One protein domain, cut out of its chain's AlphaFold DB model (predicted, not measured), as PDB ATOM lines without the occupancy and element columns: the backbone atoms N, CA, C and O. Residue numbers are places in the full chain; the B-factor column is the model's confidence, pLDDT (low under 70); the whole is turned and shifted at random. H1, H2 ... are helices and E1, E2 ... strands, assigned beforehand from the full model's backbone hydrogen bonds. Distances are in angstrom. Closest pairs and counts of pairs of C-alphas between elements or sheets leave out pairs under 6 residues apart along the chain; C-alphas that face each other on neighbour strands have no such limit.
ATOM      1  N   THR A 344      26.366   7.109  -1.407       80.50
ATOM      2  CA  THR A 344      27.119   7.644  -0.268       80.50
ATOM      3  C   THR A 344      26.458   7.299   1.063       80.50
ATOM      4  O   THR A 344      27.158   6.998   2.019       80.50
ATOM      5  N   MET A 345      25.125   7.236   1.115       84.50
ATOM      6  CA  MET A 345      24.386   6.888   2.332       84.50
ATOM      7  C   MET A 345      24.342   5.382   2.605       84.50
ATOM      8  O   MET A 345      24.045   4.960   3.720       84.50
ATOM      9  N   THR A 346      24.583   4.554   1.587       81.75
ATOM     10  CA  THR A 346      24.410   3.091   1.650       81.75
ATOM     11  C   THR A 346      25.737   2.337   1.781       81.75
ATOM     12  O   THR A 346      25.787   1.115   1.619       81.75
ATOM     13  N   VAL A 347      26.837   3.040   2.083       79.25
ATOM     14  CA  VAL A 347      28.174   2.443   2.217       79.25
ATOM     15  C   VAL A 347      28.190   1.462   3.402       79.25
ATOM     16  O   VAL A 347      28.078   1.895   4.548       79.25
ATOM     17  N   PRO A 348      28.403   0.145   3.187       72.81
ATOM     18  CA  PRO A 348      28.193  -0.864   4.235       72.81
ATOM     19  C   PRO A 348      29.043  -0.672   5.497       72.81
ATOM     20  O   PRO A 348      28.575  -0.917   6.605       72.81
ATOM     21  N   LYS A 349      30.292  -0.220   5.337       69.44
ATOM     22  CA  LYS A 349      31.211   0.028   6.460       69.44
ATOM     23  C   LYS A 349      30.792   1.241   7.293       69.44
ATOM     24  O   LYS A 349      30.974   1.250   8.506       69.44
ATOM     25  N   GLU A 350      30.258   2.270   6.646       69.81
ATOM     26  CA  GLU A 350      29.765   3.460   7.339       69.81
ATOM     27  C   GLU A 350      28.441   3.154   8.020       69.81
ATOM     28  O   GLU A 350      28.273   3.488   9.188       69.81
ATOM     29  N   LEU A 351      27.557   2.418   7.343       72.50
ATOM     30  CA  LEU A 351      26.328   1.898   7.926       72.50
ATOM     31  C   LEU A 351      26.590   1.040   9.157       72.50
ATOM     32  O   LEU A 351      25.890   1.211  10.144       72.50
ATOM     33  N   SER A 352      27.589   0.153   9.152       66.50
ATOM     34  CA  SER A 352      27.852  -0.692  10.321       66.50
ATOM     35  C   SER A 352      28.298   0.118  11.542       66.50
ATOM     36  O   SER A 352      27.849  -0.166  12.650       66.50
ATOM     37  N   LEU A 353      29.137   1.141  11.346       64.75
ATOM     38  CA  LEU A 353      29.546   2.064  12.413       64.75
ATOM     39  C   LEU A 353      28.362   2.911  12.899       64.75
ATOM     40  O   LEU A 353      28.083   2.978  14.091       64.75
ATOM     41  N   ARG A 354      27.615   3.491  11.961       68.62
ATOM     42  CA  ARG A 354      26.453   4.340  12.233       68.62
ATOM     43  C   ARG A 354      25.309   3.571  12.892       68.62
ATOM     44  O   ARG A 354      24.626   4.117  13.746       68.62
ATOM     45  N   ASN A 355      25.113   2.299  12.559       68.81
ATOM     46  CA  ASN A 355      24.080   1.471  13.176       68.81
ATOM     47  C   ASN A 355      24.335   1.302  14.684       68.81
ATOM     48  O   ASN A 355      23.394   1.359  15.466       68.81
ATOM     49  N   MET A 356      25.594   1.185  15.127       62.69
ATOM     50  CA  MET A 356      25.902   1.183  16.566       62.69
ATOM     51  C   MET A 356      25.492   2.499  17.246       62.69
ATOM     52  O   MET A 356      24.920   2.472  18.337       62.69
ATOM     53  N   ASP A 357      25.726   3.635  16.587       63.69
ATOM     54  CA  ASP A 357      25.345   4.960  17.093       63.69
ATOM     55  C   ASP A 357      23.827   5.184  17.100       63.69
ATOM     56  O   ASP A 357      23.287   5.786  18.029       63.69
ATOM     57  N   PHE A 358      23.129   4.663  16.091       67.50
ATOM     58  CA  PHE A 358      21.676   4.738  15.954       67.50
ATOM     59  C   PHE A 358      20.963   4.151  17.178       67.50
ATOM     60  O   PHE A 358      20.045   4.765  17.726       67.50
ATOM     61  N   TRP A 359      21.426   2.990  17.648       60.56
ATOM     62  CA  TRP A 359      20.882   2.307  18.826       60.56
ATOM     63  C   TRP A 359      21.390   2.857  20.145       60.56
ATOM     64  O   TRP A 359      20.721   2.704  21.170       60.56
ATOM     65  N   SER A 360      22.566   3.482  20.130       56.69
ATOM     66  CA  SER A 360      23.128   4.030  21.340       56.69
ATOM     67  C   SER A 360      22.388   5.304  21.724       56.69
ATOM     68  O   SER A 360      21.904   5.339  22.836       56.69
ATOM     69  N   ARG A 361      22.283   6.363  20.902       58.84
ATOM     70  CA  ARG A 361      21.873   7.753  21.298       58.84
ATOM     71  C   ARG A 361      20.705   7.865  22.314       58.84
ATOM     72  O   ARG A 361      19.645   7.287  22.060       58.84
ATOM     73  N   PRO A 362      20.863   8.580  23.458       48.38
ATOM     74  CA  PRO A 362      19.723   8.899  24.321       48.38
ATOM     75  C   PRO A 362      18.826   9.855  23.531       48.38
ATOM     76  O   PRO A 362      19.344  10.680  22.784       48.38
ATOM     77  N   GLU A 363      17.507   9.662  23.586       57.78
ATOM     78  CA  GLU A 363      16.528  10.443  22.796       57.78
ATOM     79  C   GLU A 363      16.735  10.424  21.268       57.78
ATOM     80  O   GLU A 363      16.003  11.079  20.541       57.78
ATOM     81  N   GLY A 364      17.677   9.631  20.747       64.25
ATOM     82  CA  GLY A 364      17.988   9.601  19.322       64.25
ATOM     83  C   GLY A 364      16.880   8.977  18.473       64.25
ATOM     84  O   GLY A 364      15.876   8.468  18.969       64.25
ATOM     85  N   SER A 365      17.101   8.924  17.162       68.06
ATOM     86  CA  SER A 365      16.135   8.423  16.173       68.06
ATOM     87  C   SER A 365      15.480   7.074  16.525       68.06
ATOM     88  O   SER A 365      14.311   6.857  16.215       68.06
ATOM     89  N   THR A 366      16.185   6.166  17.209       65.00
ATOM     90  CA  THR A 366      15.616   4.891  17.685       65.00
ATOM     91  C   THR A 366      14.612   5.050  18.813       65.00
ATOM     92  O   THR A 366      13.608   4.341  18.832       65.00
ATOM     93  N   HIS A 367      14.855   5.967  19.747       60.97
ATOM     94  CA  HIS A 367      13.902   6.304  20.796       60.97
ATOM     95  C   HIS A 367      12.617   6.852  20.174       60.97
ATOM     96  O   HIS A 367      11.549   6.341  20.489       60.97
ATOM     97  N   VAL A 368      12.729   7.778  19.217       64.50
ATOM     98  CA  VAL A 368      11.582   8.359  18.499       64.50
ATOM     99  C   VAL A 368      10.779   7.295  17.749       64.50
ATOM    100  O   VAL A 368       9.551   7.313  17.786       64.50
ATOM    101  N   LEU A 369      11.436   6.318  17.117       61.78
ATOM    102  CA  LEU A 369      10.736   5.193  16.480       61.78
ATOM    103  C   LEU A 369      10.009   4.302  17.480       61.78
ATOM    104  O   LEU A 369       8.881   3.874  17.227       61.78
ATOM    105  N   LYS A 370      10.651   4.013  18.612       57.12
ATOM    106  CA  LYS A 370      10.060   3.191  19.669       57.12
ATOM    107  C   LYS A 370       8.869   3.891  20.322       57.12
ATOM    108  O   LYS A 370       7.850   3.243  20.524       57.12
ATOM    109  N   THR A 371       8.970   5.187  20.618       53.69
ATOM    110  CA  THR A 371       7.889   5.968  21.240       53.69
ATOM    111  C   THR A 371       6.750   6.261  20.273       53.69
ATOM    112  O   THR A 371       5.594   6.131  20.657       53.69
ATOM    113  N   SER A 372       7.055   6.606  19.020       54.38
ATOM    114  CA  SER A 372       6.038   7.036  18.051       54.38
ATOM    115  C   SER A 372       5.313   5.867  17.380       54.38
ATOM    116  O   SER A 372       4.139   5.994  17.046       54.38
ATOM    117  N   PHE A 373       5.986   4.729  17.169       49.00
ATOM    118  CA  PHE A 373       5.424   3.600  16.411       49.00
ATOM    119  C   PHE A 373       5.469   2.261  17.142       49.00
ATOM    120  O   PHE A 373       5.039   1.257  16.582       49.00
ATOM    121  N   GLY A 374       6.017   2.195  18.359       44.88
ATOM    122  CA  GLY A 374       6.209   0.906  19.026       44.88
ATOM    123  C   GLY A 374       7.112  -0.039  18.219       44.88
ATOM    124  O   GLY A 374       6.975  -1.262  18.328       44.88
ATOM    125  N   ALA A 375       8.010   0.512  17.386       49.22
ATOM    126  CA  ALA A 375       8.951  -0.241  16.565       49.22
ATOM    127  C   ALA A 375      10.013  -0.892  17.466       49.22
ATOM    128  O   ALA A 375      11.072  -0.332  17.741       49.22
ATOM    129  N   MET A 376       9.675  -2.070  17.981       50.16
ATOM    130  CA  MET A 376      10.451  -2.800  18.989       50.16
ATOM    131  C   MET A 376      11.202  -4.014  18.406       50.16
ATOM    132  O   MET A 376      11.903  -4.698  19.144       50.16
ATOM    133  N   ARG A 377      11.102  -4.269  17.090       53.72
ATOM    134  CA  ARG A 377      11.723  -5.418  16.397       53.72
ATOM    135  C   ARG A 377      12.371  -5.027  15.065       53.72
ATOM    136  O   ARG A 377      12.085  -3.941  14.566       53.72
ATOM    137  N   PRO A 378      13.354  -5.813  14.585       56.94
ATOM    138  CA  PRO A 378      14.654  -5.253  14.248       56.94
ATOM    139  C   PRO A 378      14.570  -4.282  13.079       56.94
ATOM    140  O   PRO A 378      14.166  -4.634  11.971       56.94
ATOM    141  N   LEU A 379      14.990  -3.049  13.358       67.56
ATOM    142  CA  LEU A 379      15.180  -2.018  12.354       67.56
ATOM    143  C   LEU A 379      16.578  -2.171  11.765       67.56
ATOM    144  O   LEU A 379      17.582  -2.164  12.473       67.56
ATOM    145  N   TYR A 380      16.648  -2.269  10.450       75.69
ATOM    146  CA  TYR A 380      17.901  -2.377   9.727       75.69
ATOM    147  C   TYR A 380      18.181  -1.047   9.083       75.69
ATOM    148  O   TYR A 380      17.414  -0.621   8.222       75.69
ATOM    149  N   ALA A 381      19.283  -0.413   9.471       80.50
ATOM    150  CA  ALA A 381      19.791   0.742   8.754       80.50
ATOM    151  C   ALA A 381      20.123   0.329   7.310       80.50
ATOM    152  O   ALA A 381      21.041  -0.454   7.066       80.50
ATOM    153  N   LEU A 382      19.340   0.838   6.362       87.06
ATOM    154  CA  LEU A 382      19.542   0.656   4.928       87.06
ATOM    155  C   LEU A 382      20.386   1.778   4.340       87.06
ATOM    156  O   LEU A 382      21.165   1.546   3.420       87.06
ATOM    157  N   ALA A 383      20.209   2.989   4.866       88.25
ATOM    158  CA  ALA A 383      20.950   4.171   4.477       88.25
ATOM    159  C   ALA A 383      21.091   5.105   5.681       88.25
ATOM    160  O   ALA A 383      20.187   5.191   6.513       88.25
ATOM    161  N   ALA A 384      22.210   5.809   5.774       87.81
ATOM    162  CA  ALA A 384      22.406   6.836   6.779       87.81
ATOM    163  C   ALA A 384      23.232   7.981   6.197       87.81
ATOM    164  O   ALA A 384      24.297   7.762   5.632       87.81
ATOM    165  N   GLU A 385      22.776   9.202   6.416       86.31
ATOM    166  CA  GLU A 385      23.468  10.440   6.090       86.31
ATOM    167  C   GLU A 385      23.600  11.285   7.346       86.31
ATOM    168  O   GLU A 385      22.780  11.228   8.257       86.31
ATOM    169  N   SER A 386      24.709  12.000   7.431       77.38
ATOM    170  CA  SER A 386      24.981  12.903   8.536       77.38
ATOM    171  C   SER A 386      25.613  14.118   7.897       77.38
ATOM    172  O   SER A 386      26.712  14.026   7.348       77.38
ATOM    173  N   GLU A 387      24.855  15.201   7.890       75.88
ATOM    174  CA  GLU A 387      25.293  16.522   7.475       75.88
ATOM    175  C   GLU A 387      25.450  17.412   8.714       75.88
ATOM    176  O   GLU A 387      25.098  17.023   9.828       75.88
ATOM    177  N   ALA A 388      25.963  18.630   8.529       65.06
ATOM    178  CA  ALA A 388      26.231  19.562   9.627       65.06
ATOM    179  C   ALA A 388      25.004  19.829  10.526       65.06
ATOM    180  O   ALA A 388      25.150  19.977  11.738       65.06
ATOM    181  N   PHE A 389      23.807  19.848   9.934       71.19
ATOM    182  CA  PHE A 389      22.573  20.287  10.595       71.19
ATOM    183  C   PHE A 389      21.522  19.191  10.740       71.19
ATOM    184  O   PHE A 389      20.452  19.430  11.304       71.19
ATOM    185  N   HIS A 390      21.774  18.001  10.191       77.94
ATOM    186  CA  HIS A 390      20.840  16.901  10.340       77.94
ATOM    187  C   HIS A 390      21.470  15.520  10.173       77.94
ATOM    188  O   HIS A 390      22.417  15.326   9.416       77.94
ATOM    189  N   ASN A 391      20.868  14.533  10.831       82.94
ATOM    190  CA  ASN A 391      21.117  13.121  10.584       82.94
ATOM    191  C   ASN A 391      19.883  12.508   9.926       82.94
ATOM    192  O   ASN A 391      18.790  12.559  10.488       82.94
ATOM    193  N   LEU A 392      20.058  11.909   8.754       87.00
ATOM    194  CA  LEU A 392      19.001  11.208   8.042       87.00
ATOM    195  C   LEU A 392      19.253   9.705   8.092       87.00
ATOM    196  O   LEU A 392      20.311   9.222   7.703       87.00
ATOM    197  N   TRP A 393      18.261   8.954   8.541       87.75
ATOM    198  CA  TRP A 393      18.297   7.503   8.633       87.75
ATOM    199  C   TRP A 393      17.184   6.924   7.789       87.75
ATOM    200  O   TRP A 393      16.039   7.341   7.924       87.75
ATOM    201  N   VAL A 394      17.507   5.937   6.960       89.12
ATOM    202  CA  VAL A 394      16.517   5.093   6.298       89.12
ATOM    203  C   VAL A 394      16.670   3.689   6.844       89.12
ATOM    204  O   VAL A 394      17.736   3.079   6.743       89.12
ATOM    205  N   CYS A 395      15.601   3.180   7.431       84.69
ATOM    206  CA  CYS A 395      15.551   1.880   8.068       84.69
ATOM    207  C   CYS A 395      14.490   1.001   7.409       84.69
ATOM    208  O   CYS A 395      13.549   1.501   6.797       84.69
ATOM    209  N   ALA A 396      14.599  -0.309   7.575       79.81
ATOM    210  CA  ALA A 396      13.516  -1.228   7.258       79.81
ATOM    211  C   ALA A 396      13.263  -2.205   8.395       79.81
ATOM    212  O   ALA A 396      14.186  -2.553   9.120       79.81
ATOM    213  N   THR A 397      12.028  -2.674   8.501       72.19
ATOM    214  CA  THR A 397      11.644  -3.820   9.326       72.19
ATOM    215  C   THR A 397      10.987  -4.879   8.437       72.19
ATOM    216  O   THR A 397      10.213  -4.525   7.536       72.19
ATOM    217  N   PRO A 398      11.271  -6.178   8.626       63.22
ATOM    218  CA  PRO A 398      10.546  -7.238   7.936       63.22
ATOM    219  C   PRO A 398       9.071  -7.250   8.376       63.22
ATOM    220  O   PRO A 398       8.765  -7.098   9.556       63.22
ATOM    221  N   THR A 399       8.147  -7.439   7.426       54.44
ATOM    222  CA  THR A 399       6.717  -7.713   7.691       54.44
ATOM    223  C   THR A 399       6.275  -8.956   6.910       54.44
ATOM    224  O   THR A 399       6.973  -9.377   5.988       54.44
ATOM    225  N   ARG A 400       5.102  -9.535   7.223       48.91
ATOM    226  CA  ARG A 400       4.554 -10.728   6.531       48.91
ATOM    227  C   ARG A 400       4.411 -10.590   5.017       48.91
ATOM    228  O   ARG A 400       4.377 -11.597   4.325       48.91
ATOM    229  N   ARG A 401       4.186  -9.375   4.509       53.94
ATOM    230  CA  ARG A 401       3.875  -9.153   3.085       53.94
ATOM    231  C   ARG A 401       5.063  -8.596   2.317       53.94
ATOM    232  O   ARG A 401       5.374  -9.079   1.236       53.94
ATOM    233  N   LYS A 402       5.670  -7.541   2.853       63.44
ATOM    234  CA  LYS A 402       6.805  -6.819   2.267       63.44
ATOM    235  C   LYS A 402       7.505  -6.000   3.354       63.44
ATOM    236  O   LYS A 402       6.845  -5.646   4.329       63.44
ATOM    237  N   PRO A 403       8.806  -5.702   3.246       70.19
ATOM    238  CA  PRO A 403       9.466  -4.840   4.221       70.19
ATOM    239  C   PRO A 403       8.723  -3.505   4.373       70.19
ATOM    240  O   PRO A 403       8.261  -2.942   3.381       70.19
ATOM    241  N   ARG A 404       8.618  -3.008   5.606       73.44
ATOM    242  CA  ARG A 404       8.172  -1.640   5.888       73.44
ATOM    243  C   ARG A 404       9.403  -0.771   6.071       73.44
ATOM    244  O   ARG A 404      10.321  -1.147   6.798       73.44
ATOM    245  N   TYR A 405       9.413   0.376   5.414       80.69
ATOM    246  CA  TYR A 405      10.534   1.300   5.379       80.69
ATOM    247  C   TYR A 405      10.216   2.546   6.200       80.69
ATOM    248  O   TYR A 405       9.112   3.082   6.125       80.69
ATOM    249  N   PHE A 406      11.194   3.026   6.957       81.06
ATOM    250  CA  PHE A 406      11.111   4.234   7.770       81.06
ATOM    251  C   PHE A 406      12.212   5.190   7.346       81.06
ATOM    252  O   PHE A 406      13.332   4.753   7.096       81.06
ATOM    253  N   ALA A 407      11.917   6.482   7.302       86.19
ATOM    254  CA  ALA A 407      12.918   7.517   7.119       86.19
ATOM    255  C   ALA A 407      12.783   8.566   8.225       86.19
ATOM    256  O   ALA A 407      11.671   9.002   8.529       86.19
ATOM    257  N   ILE A 408      13.902   8.941   8.840       84.12
ATOM    258  CA  ILE A 408      13.960   9.874   9.971       84.12
ATOM    259  C   ILE A 408      15.030  10.895   9.727       84.12
ATOM    260  O   ILE A 408      16.192  10.546   9.553       84.12
ATOM    261  N   LEU A 409      14.624  12.144   9.823       86.06
ATOM    262  CA  LEU A 409      15.463  13.311   9.801       86.06
ATOM    263  C   LEU A 409      15.511  13.894  11.218       86.06
ATOM    264  O   LEU A 409      14.497  14.344  11.745       86.06
ATOM    265  N   GLU A 410      16.683  13.849  11.833       83.81
ATOM    266  CA  GLU A 410      17.005  14.492  13.107       83.81
ATOM    267  C   GLU A 410      17.713  15.811  12.805       83.81
ATOM    268  O   GLU A 410      18.814  15.780  12.269       83.81
ATOM    269  N   TYR A 411      17.119  16.951  13.146       81.62
ATOM    270  CA  TYR A 411      17.750  18.265  13.051       81.62
ATOM    271  C   TYR A 411      18.644  18.485  14.273       81.62
ATOM    272  O   TYR A 411      18.168  18.512  15.403       81.62
ATOM    273  N   THR A 412      19.953  18.608  14.068       74.50
ATOM    274  CA  THR A 412      20.931  18.663  15.170       74.50
ATOM    275  C   THR A 412      21.002  20.025  15.858       74.50
ATOM    276  O   THR A 412      21.563  20.109  16.946       74.50
ATOM    277  N   GLU A 413      20.445  21.071  15.245       77.19
ATOM    278  CA  GLU A 413      20.416  22.439  15.788       77.19
ATOM    279  C   GLU A 413      19.204  22.719  16.685       77.19
ATOM    280  O   GLU A 413      19.223  23.656  17.480       77.19
ATOM    281  N   GLU A 414      18.148  21.918  16.557       74.50
ATOM    282  CA  GLU A 414      16.943  22.053  17.370       74.50
ATOM    283  C   GLU A 414      17.207  21.576  18.804       74.50
ATOM    284  O   GLU A 414      17.986  20.647  19.038       74.50
ATOM    285  N   ALA A 415      16.537  22.208  19.772       68.94
ATOM    286  CA  ALA A 415      16.688  21.853  21.180       68.94
ATOM    287  C   ALA A 415      16.352  20.367  21.410       68.94
ATOM    288  O   ALA A 415      15.413  19.866  20.779       68.94
ATOM    289  N   PRO A 416      17.065  19.665  22.316       61.91
ATOM    290  CA  PRO A 416      16.928  18.224  22.473       61.91
ATOM    291  C   PRO A 416      15.497  17.721  22.678       61.91
ATOM    292  O   PRO A 416      15.120  16.723  22.061       61.91
ATOM    293  N   ASP A 417      14.711  18.482  23.439       57.62
ATOM    294  CA  ASP A 417      13.333  18.167  23.825       57.62
ATOM    295  C   ASP A 417      12.283  18.669  22.821       57.62
ATOM    296  O   ASP A 417      11.078  18.500  23.019       57.62
ATOM    297  N   SER A 418      12.707  19.342  21.746       63.38
ATOM    298  CA  SER A 418      11.770  19.937  20.803       63.38
ATOM    299  C   SER A 418      11.169  18.888  19.877       63.38
ATOM    300  O   SER A 418      11.875  18.135  19.209       63.38
ATOM    301  N   SER A 419       9.844  18.901  19.727       61.09
ATOM    302  CA  SER A 419       9.161  18.058  18.739       61.09
ATOM    303  C   SER A 419       9.537  18.408  17.291       61.09
ATOM    304  O   SER A 419       9.430  17.552  16.418       61.09
ATOM    305  N   SER A 420      10.036  19.627  17.034       68.06
ATOM    306  CA  SER A 420      10.591  20.045  15.732       68.06
ATOM    307  C   SER A 420      11.919  19.365  15.393       68.06
ATOM    308  O   SER A 420      12.293  19.323  14.221       68.06
ATOM    309  N   ARG A 421      12.613  18.792  16.387       72.81
ATOM    310  CA  ARG A 421      13.910  18.126  16.215       72.81
ATOM    311  C   ARG A 421      13.828  16.908  15.306       72.81
ATOM    312  O   ARG A 421      14.812  16.571  14.652       72.81
ATOM    313  N   TYR A 422      12.671  16.258  15.226       76.06
ATOM    314  CA  TYR A 422      12.503  15.023  14.472       76.06
ATOM    315  C   TYR A 422      11.386  15.148  13.435       76.06
ATOM    316  O   TYR A 422      10.232  15.403  13.764       76.06
ATOM    317  N   ASN A 423      11.713  14.882  12.172       79.00
ATOM    318  CA  ASN A 423      10.731  14.613  11.126       79.00
ATOM    319  C   ASN A 423      10.874  13.159  10.690       79.00
ATOM    320  O   ASN A 423      11.969  12.705  10.373       79.00
ATOM    321  N   PHE A 424       9.776  12.420  10.646       76.44
ATOM    322  CA  PHE A 424       9.803  11.020  10.255       76.44
ATOM    323  C   PHE A 424       8.633  10.667   9.346       76.44
ATOM    324  O   PHE A 424       7.546  11.246   9.432       76.44
ATOM    325  N   LYS A 425       8.854   9.688   8.469       79.19
ATOM    326  CA  LYS A 425       7.863   9.133   7.542       79.19
ATOM    327  C   LYS A 425       8.067   7.628   7.404       79.19
ATOM    328  O   LYS A 425       9.165   7.123   7.630       79.19
ATOM    329  N   TYR A 426       7.018   6.911   7.012       74.88
ATOM    330  CA  TYR A 426       7.108   5.492   6.676       74.88
ATOM    331  C   TYR A 426       6.469   5.216   5.315       74.88
ATOM    332  O   TYR A 426       5.618   5.974   4.849       74.88
ATOM    333  N   SER A 427       6.894   4.131   4.677       73.38
ATOM    334  CA  SER A 427       6.312   3.614   3.444       73.38
ATOM    335  C   SER A 427       6.370   2.095   3.448       73.38
ATOM    336  O   SER A 427       7.382   1.504   3.820       73.38
ATOM    337  N   ASP A 428       5.298   1.455   2.994       70.06
ATOM    338  CA  ASP A 428       5.305   0.016   2.743       70.06
ATOM    339  C   ASP A 428       5.777  -0.298   1.306       70.06
ATOM    340  O   ASP A 428       5.889  -1.463   0.943       70.06
ATOM    341  N   ASP A 429       6.023   0.699   0.447       75.75
ATOM    342  CA  ASP A 429       6.344   0.488  -0.974       75.75
ATOM    343  C   ASP A 429       7.838   0.284  -1.231       75.75
ATOM    344  O   ASP A 429       8.230  -0.765  -1.739       75.75
ATOM    345  N   SER A 430       8.674   1.260  -0.877       84.69
ATOM    346  CA  SER A 430      10.131   1.165  -1.009       84.69
ATOM    347  C   SER A 430      10.846   2.117  -0.052       84.69
ATOM    348  O   SER A 430      10.259   3.090   0.437       84.69
ATOM    349  N   ALA A 431      12.140   1.869   0.180       87.31
ATOM    350  CA  ALA A 431      12.981   2.761   0.975       87.31
ATOM    351  C   ALA A 431      13.065   4.165   0.357       87.31
ATOM    352  O   ALA A 431      13.048   5.157   1.083       87.31
ATOM    353  N   GLN A 432      13.095   4.243  -0.979       87.88
ATOM    354  CA  GLN A 432      13.119   5.503  -1.719       87.88
ATOM    355  C   GLN A 432      11.887   6.360  -1.418       87.88
ATOM    356  O   GLN A 432      12.023   7.546  -1.151       87.88
ATOM    357  N   VAL A 433      10.691   5.762  -1.400       81.06
ATOM    358  CA  VAL A 433       9.458   6.511  -1.117       81.06
ATOM    359  C   VAL A 433       9.482   7.072   0.304       81.06
ATOM    360  O   VAL A 433       9.132   8.231   0.505       81.06
ATOM    361  N   ALA A 434       9.924   6.289   1.296       79.94
ATOM    362  CA  ALA A 434      10.073   6.794   2.663       79.94
ATOM    363  C   ALA A 434      11.075   7.965   2.728       79.94
ATOM    364  O   ALA A 434      10.795   8.977   3.371       79.94
ATOM    365  N   TYR A 435      12.205   7.842   2.027       89.38
ATOM    366  CA  TYR A 435      13.232   8.879   1.912       89.38
ATOM    367  C   TYR A 435      12.694  10.172   1.268       89.38
ATOM    368  O   TYR A 435      12.826  11.246   1.853       89.38
ATOM    369  N   ASP A 436      12.003  10.085   0.132       84.38
ATOM    370  CA  ASP A 436      11.445  11.255  -0.562       84.38
ATOM    371  C   ASP A 436      10.399  11.985   0.296       84.38
ATOM    372  O   ASP A 436      10.353  13.219   0.355       84.38
ATOM    373  N   LEU A 437       9.575  11.217   1.016       79.56
ATOM    374  CA  LEU A 437       8.558  11.763   1.908       79.56
ATOM    375  C   LEU A 437       9.171  12.567   3.059       79.56
ATOM    376  O   LEU A 437       8.613  13.601   3.429       79.56
ATOM    377  N   VAL A 438      10.281  12.108   3.649       81.69
ATOM    378  CA  VAL A 438      10.905  12.814   4.783       81.69
ATOM    379  C   VAL A 438      11.729  14.021   4.333       81.69
ATOM    380  O   VAL A 438      11.837  14.995   5.075       81.69
ATOM    381  N   GLN A 439      12.259  13.993   3.106       76.75
ATOM    382  CA  GLN A 439      12.991  15.118   2.518       76.75
ATOM    383  C   GLN A 439      12.095  16.260   2.046       76.75
ATOM    384  O   GLN A 439      12.606  17.341   1.764       76.75
ATOM    385  N   THR A 440      10.779  16.061   1.974       66.88
ATOM    386  CA  THR A 440       9.838  17.143   1.673       66.88
ATOM    387  C   THR A 440       9.710  18.033   2.919       66.88
ATOM    388  O   THR A 440       9.080  17.611   3.893       66.88
ATOM    389  N   PRO A 441      10.328  19.232   2.953       54.38
ATOM    390  CA  PRO A 441      10.406  20.010   4.182       54.38
ATOM    391  C   PRO A 441       9.034  20.609   4.536       54.38
ATOM    392  O   PRO A 441       8.267  20.947   3.626       54.38
TER     393      PRO A 441
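This is residues 344 to 441 of the 491 residues of an uncharacterized protein of Dacryopinax primogenitus (strain DJM 731) (UniProt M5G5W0). One twisted four-stranded antiparallel sheet forms a middle layer between helices: H1 and H2 cross the strands on one face, H1 over the E1 side and H2 over the E4 side, while H3 packs on the opposite face, over E3. These are three layers, helices on both faces of a sheet. The printed part has 98 residues with three named helices and four named strands, in the order H1 H2 E1 E2 E3 E4 H3; the class is mixed, helices and strands. The sheet's order E1 - E2 - E3 - E4 is a meander, each strand the antiparallel neighbour of the one before. The whole is compact, with a radius of gyration of the C-alphas of 12.5 A and spans of 38 by 28 by 26 A.

H1, residues 348 to 360, and H2, residues 365 to 373, only just touch, with 3 pairs of C-alphas within 8 A, and only at the corner by their tight link; the closest C-alphas are those of Trp 359 and Thr 366, 6.0 A. The sheet follows: E1, residues 380 to 387, bends by 55 degrees at residue 383 and forms a hairpin with E2, residues 390 to 397, where N 385 and O 392 are 2.8 A apart. E2 and E3, residues 404 to 411, form a hairpin with N 393 and O 408 at 2.8 A. E3 and E4, residues 422 to 427, form a third, with N 407 and O 425 at 2.8 A. H1 runs across the strands at a height over the sheet of 8.3 A, and the C-alphas of Asn 355 and Ala 381 are its closest to E1, 6.2 A. H2, on the same face, has a height over the sheet of 9.3 A, and its closest C-alphas to E3 are those of Ser 365 and Ile 408, 6.7 A. H3, residues 431 to 439, is on the opposite face at a height over the sheet of 6.8 A; it runs along the strands, only just, at 28 degrees to E3 on the local plane. Its closest C-alphas to E3 are those of Ala 431 and Tyr 405, 5.2 A. H3 is apart from H1 and H2. In H2 and H3 every O i to N i+4 pair is within hydrogen-bond range; in H1, 8 of 9 are.

H1 begins at C-alpha 348, (28.193, -0.864, 4.235), and is 18.5 A long; H2 is 11.7 A. E1 to E4 measure 20.4 A, 22.7 A, 23.2 A and 17.0 A. H3, 12.5 A, ends at C-alpha 439, (12.991, 15.118, 2.518).

The C-alphas farthest apart are those of Arg 401 and Ala 415, 38.1 A. The printed part has no cut, and no link is long. Mean pLDDT of the printed part is 71.3; 44 residues are under 70, among them 352 to 379.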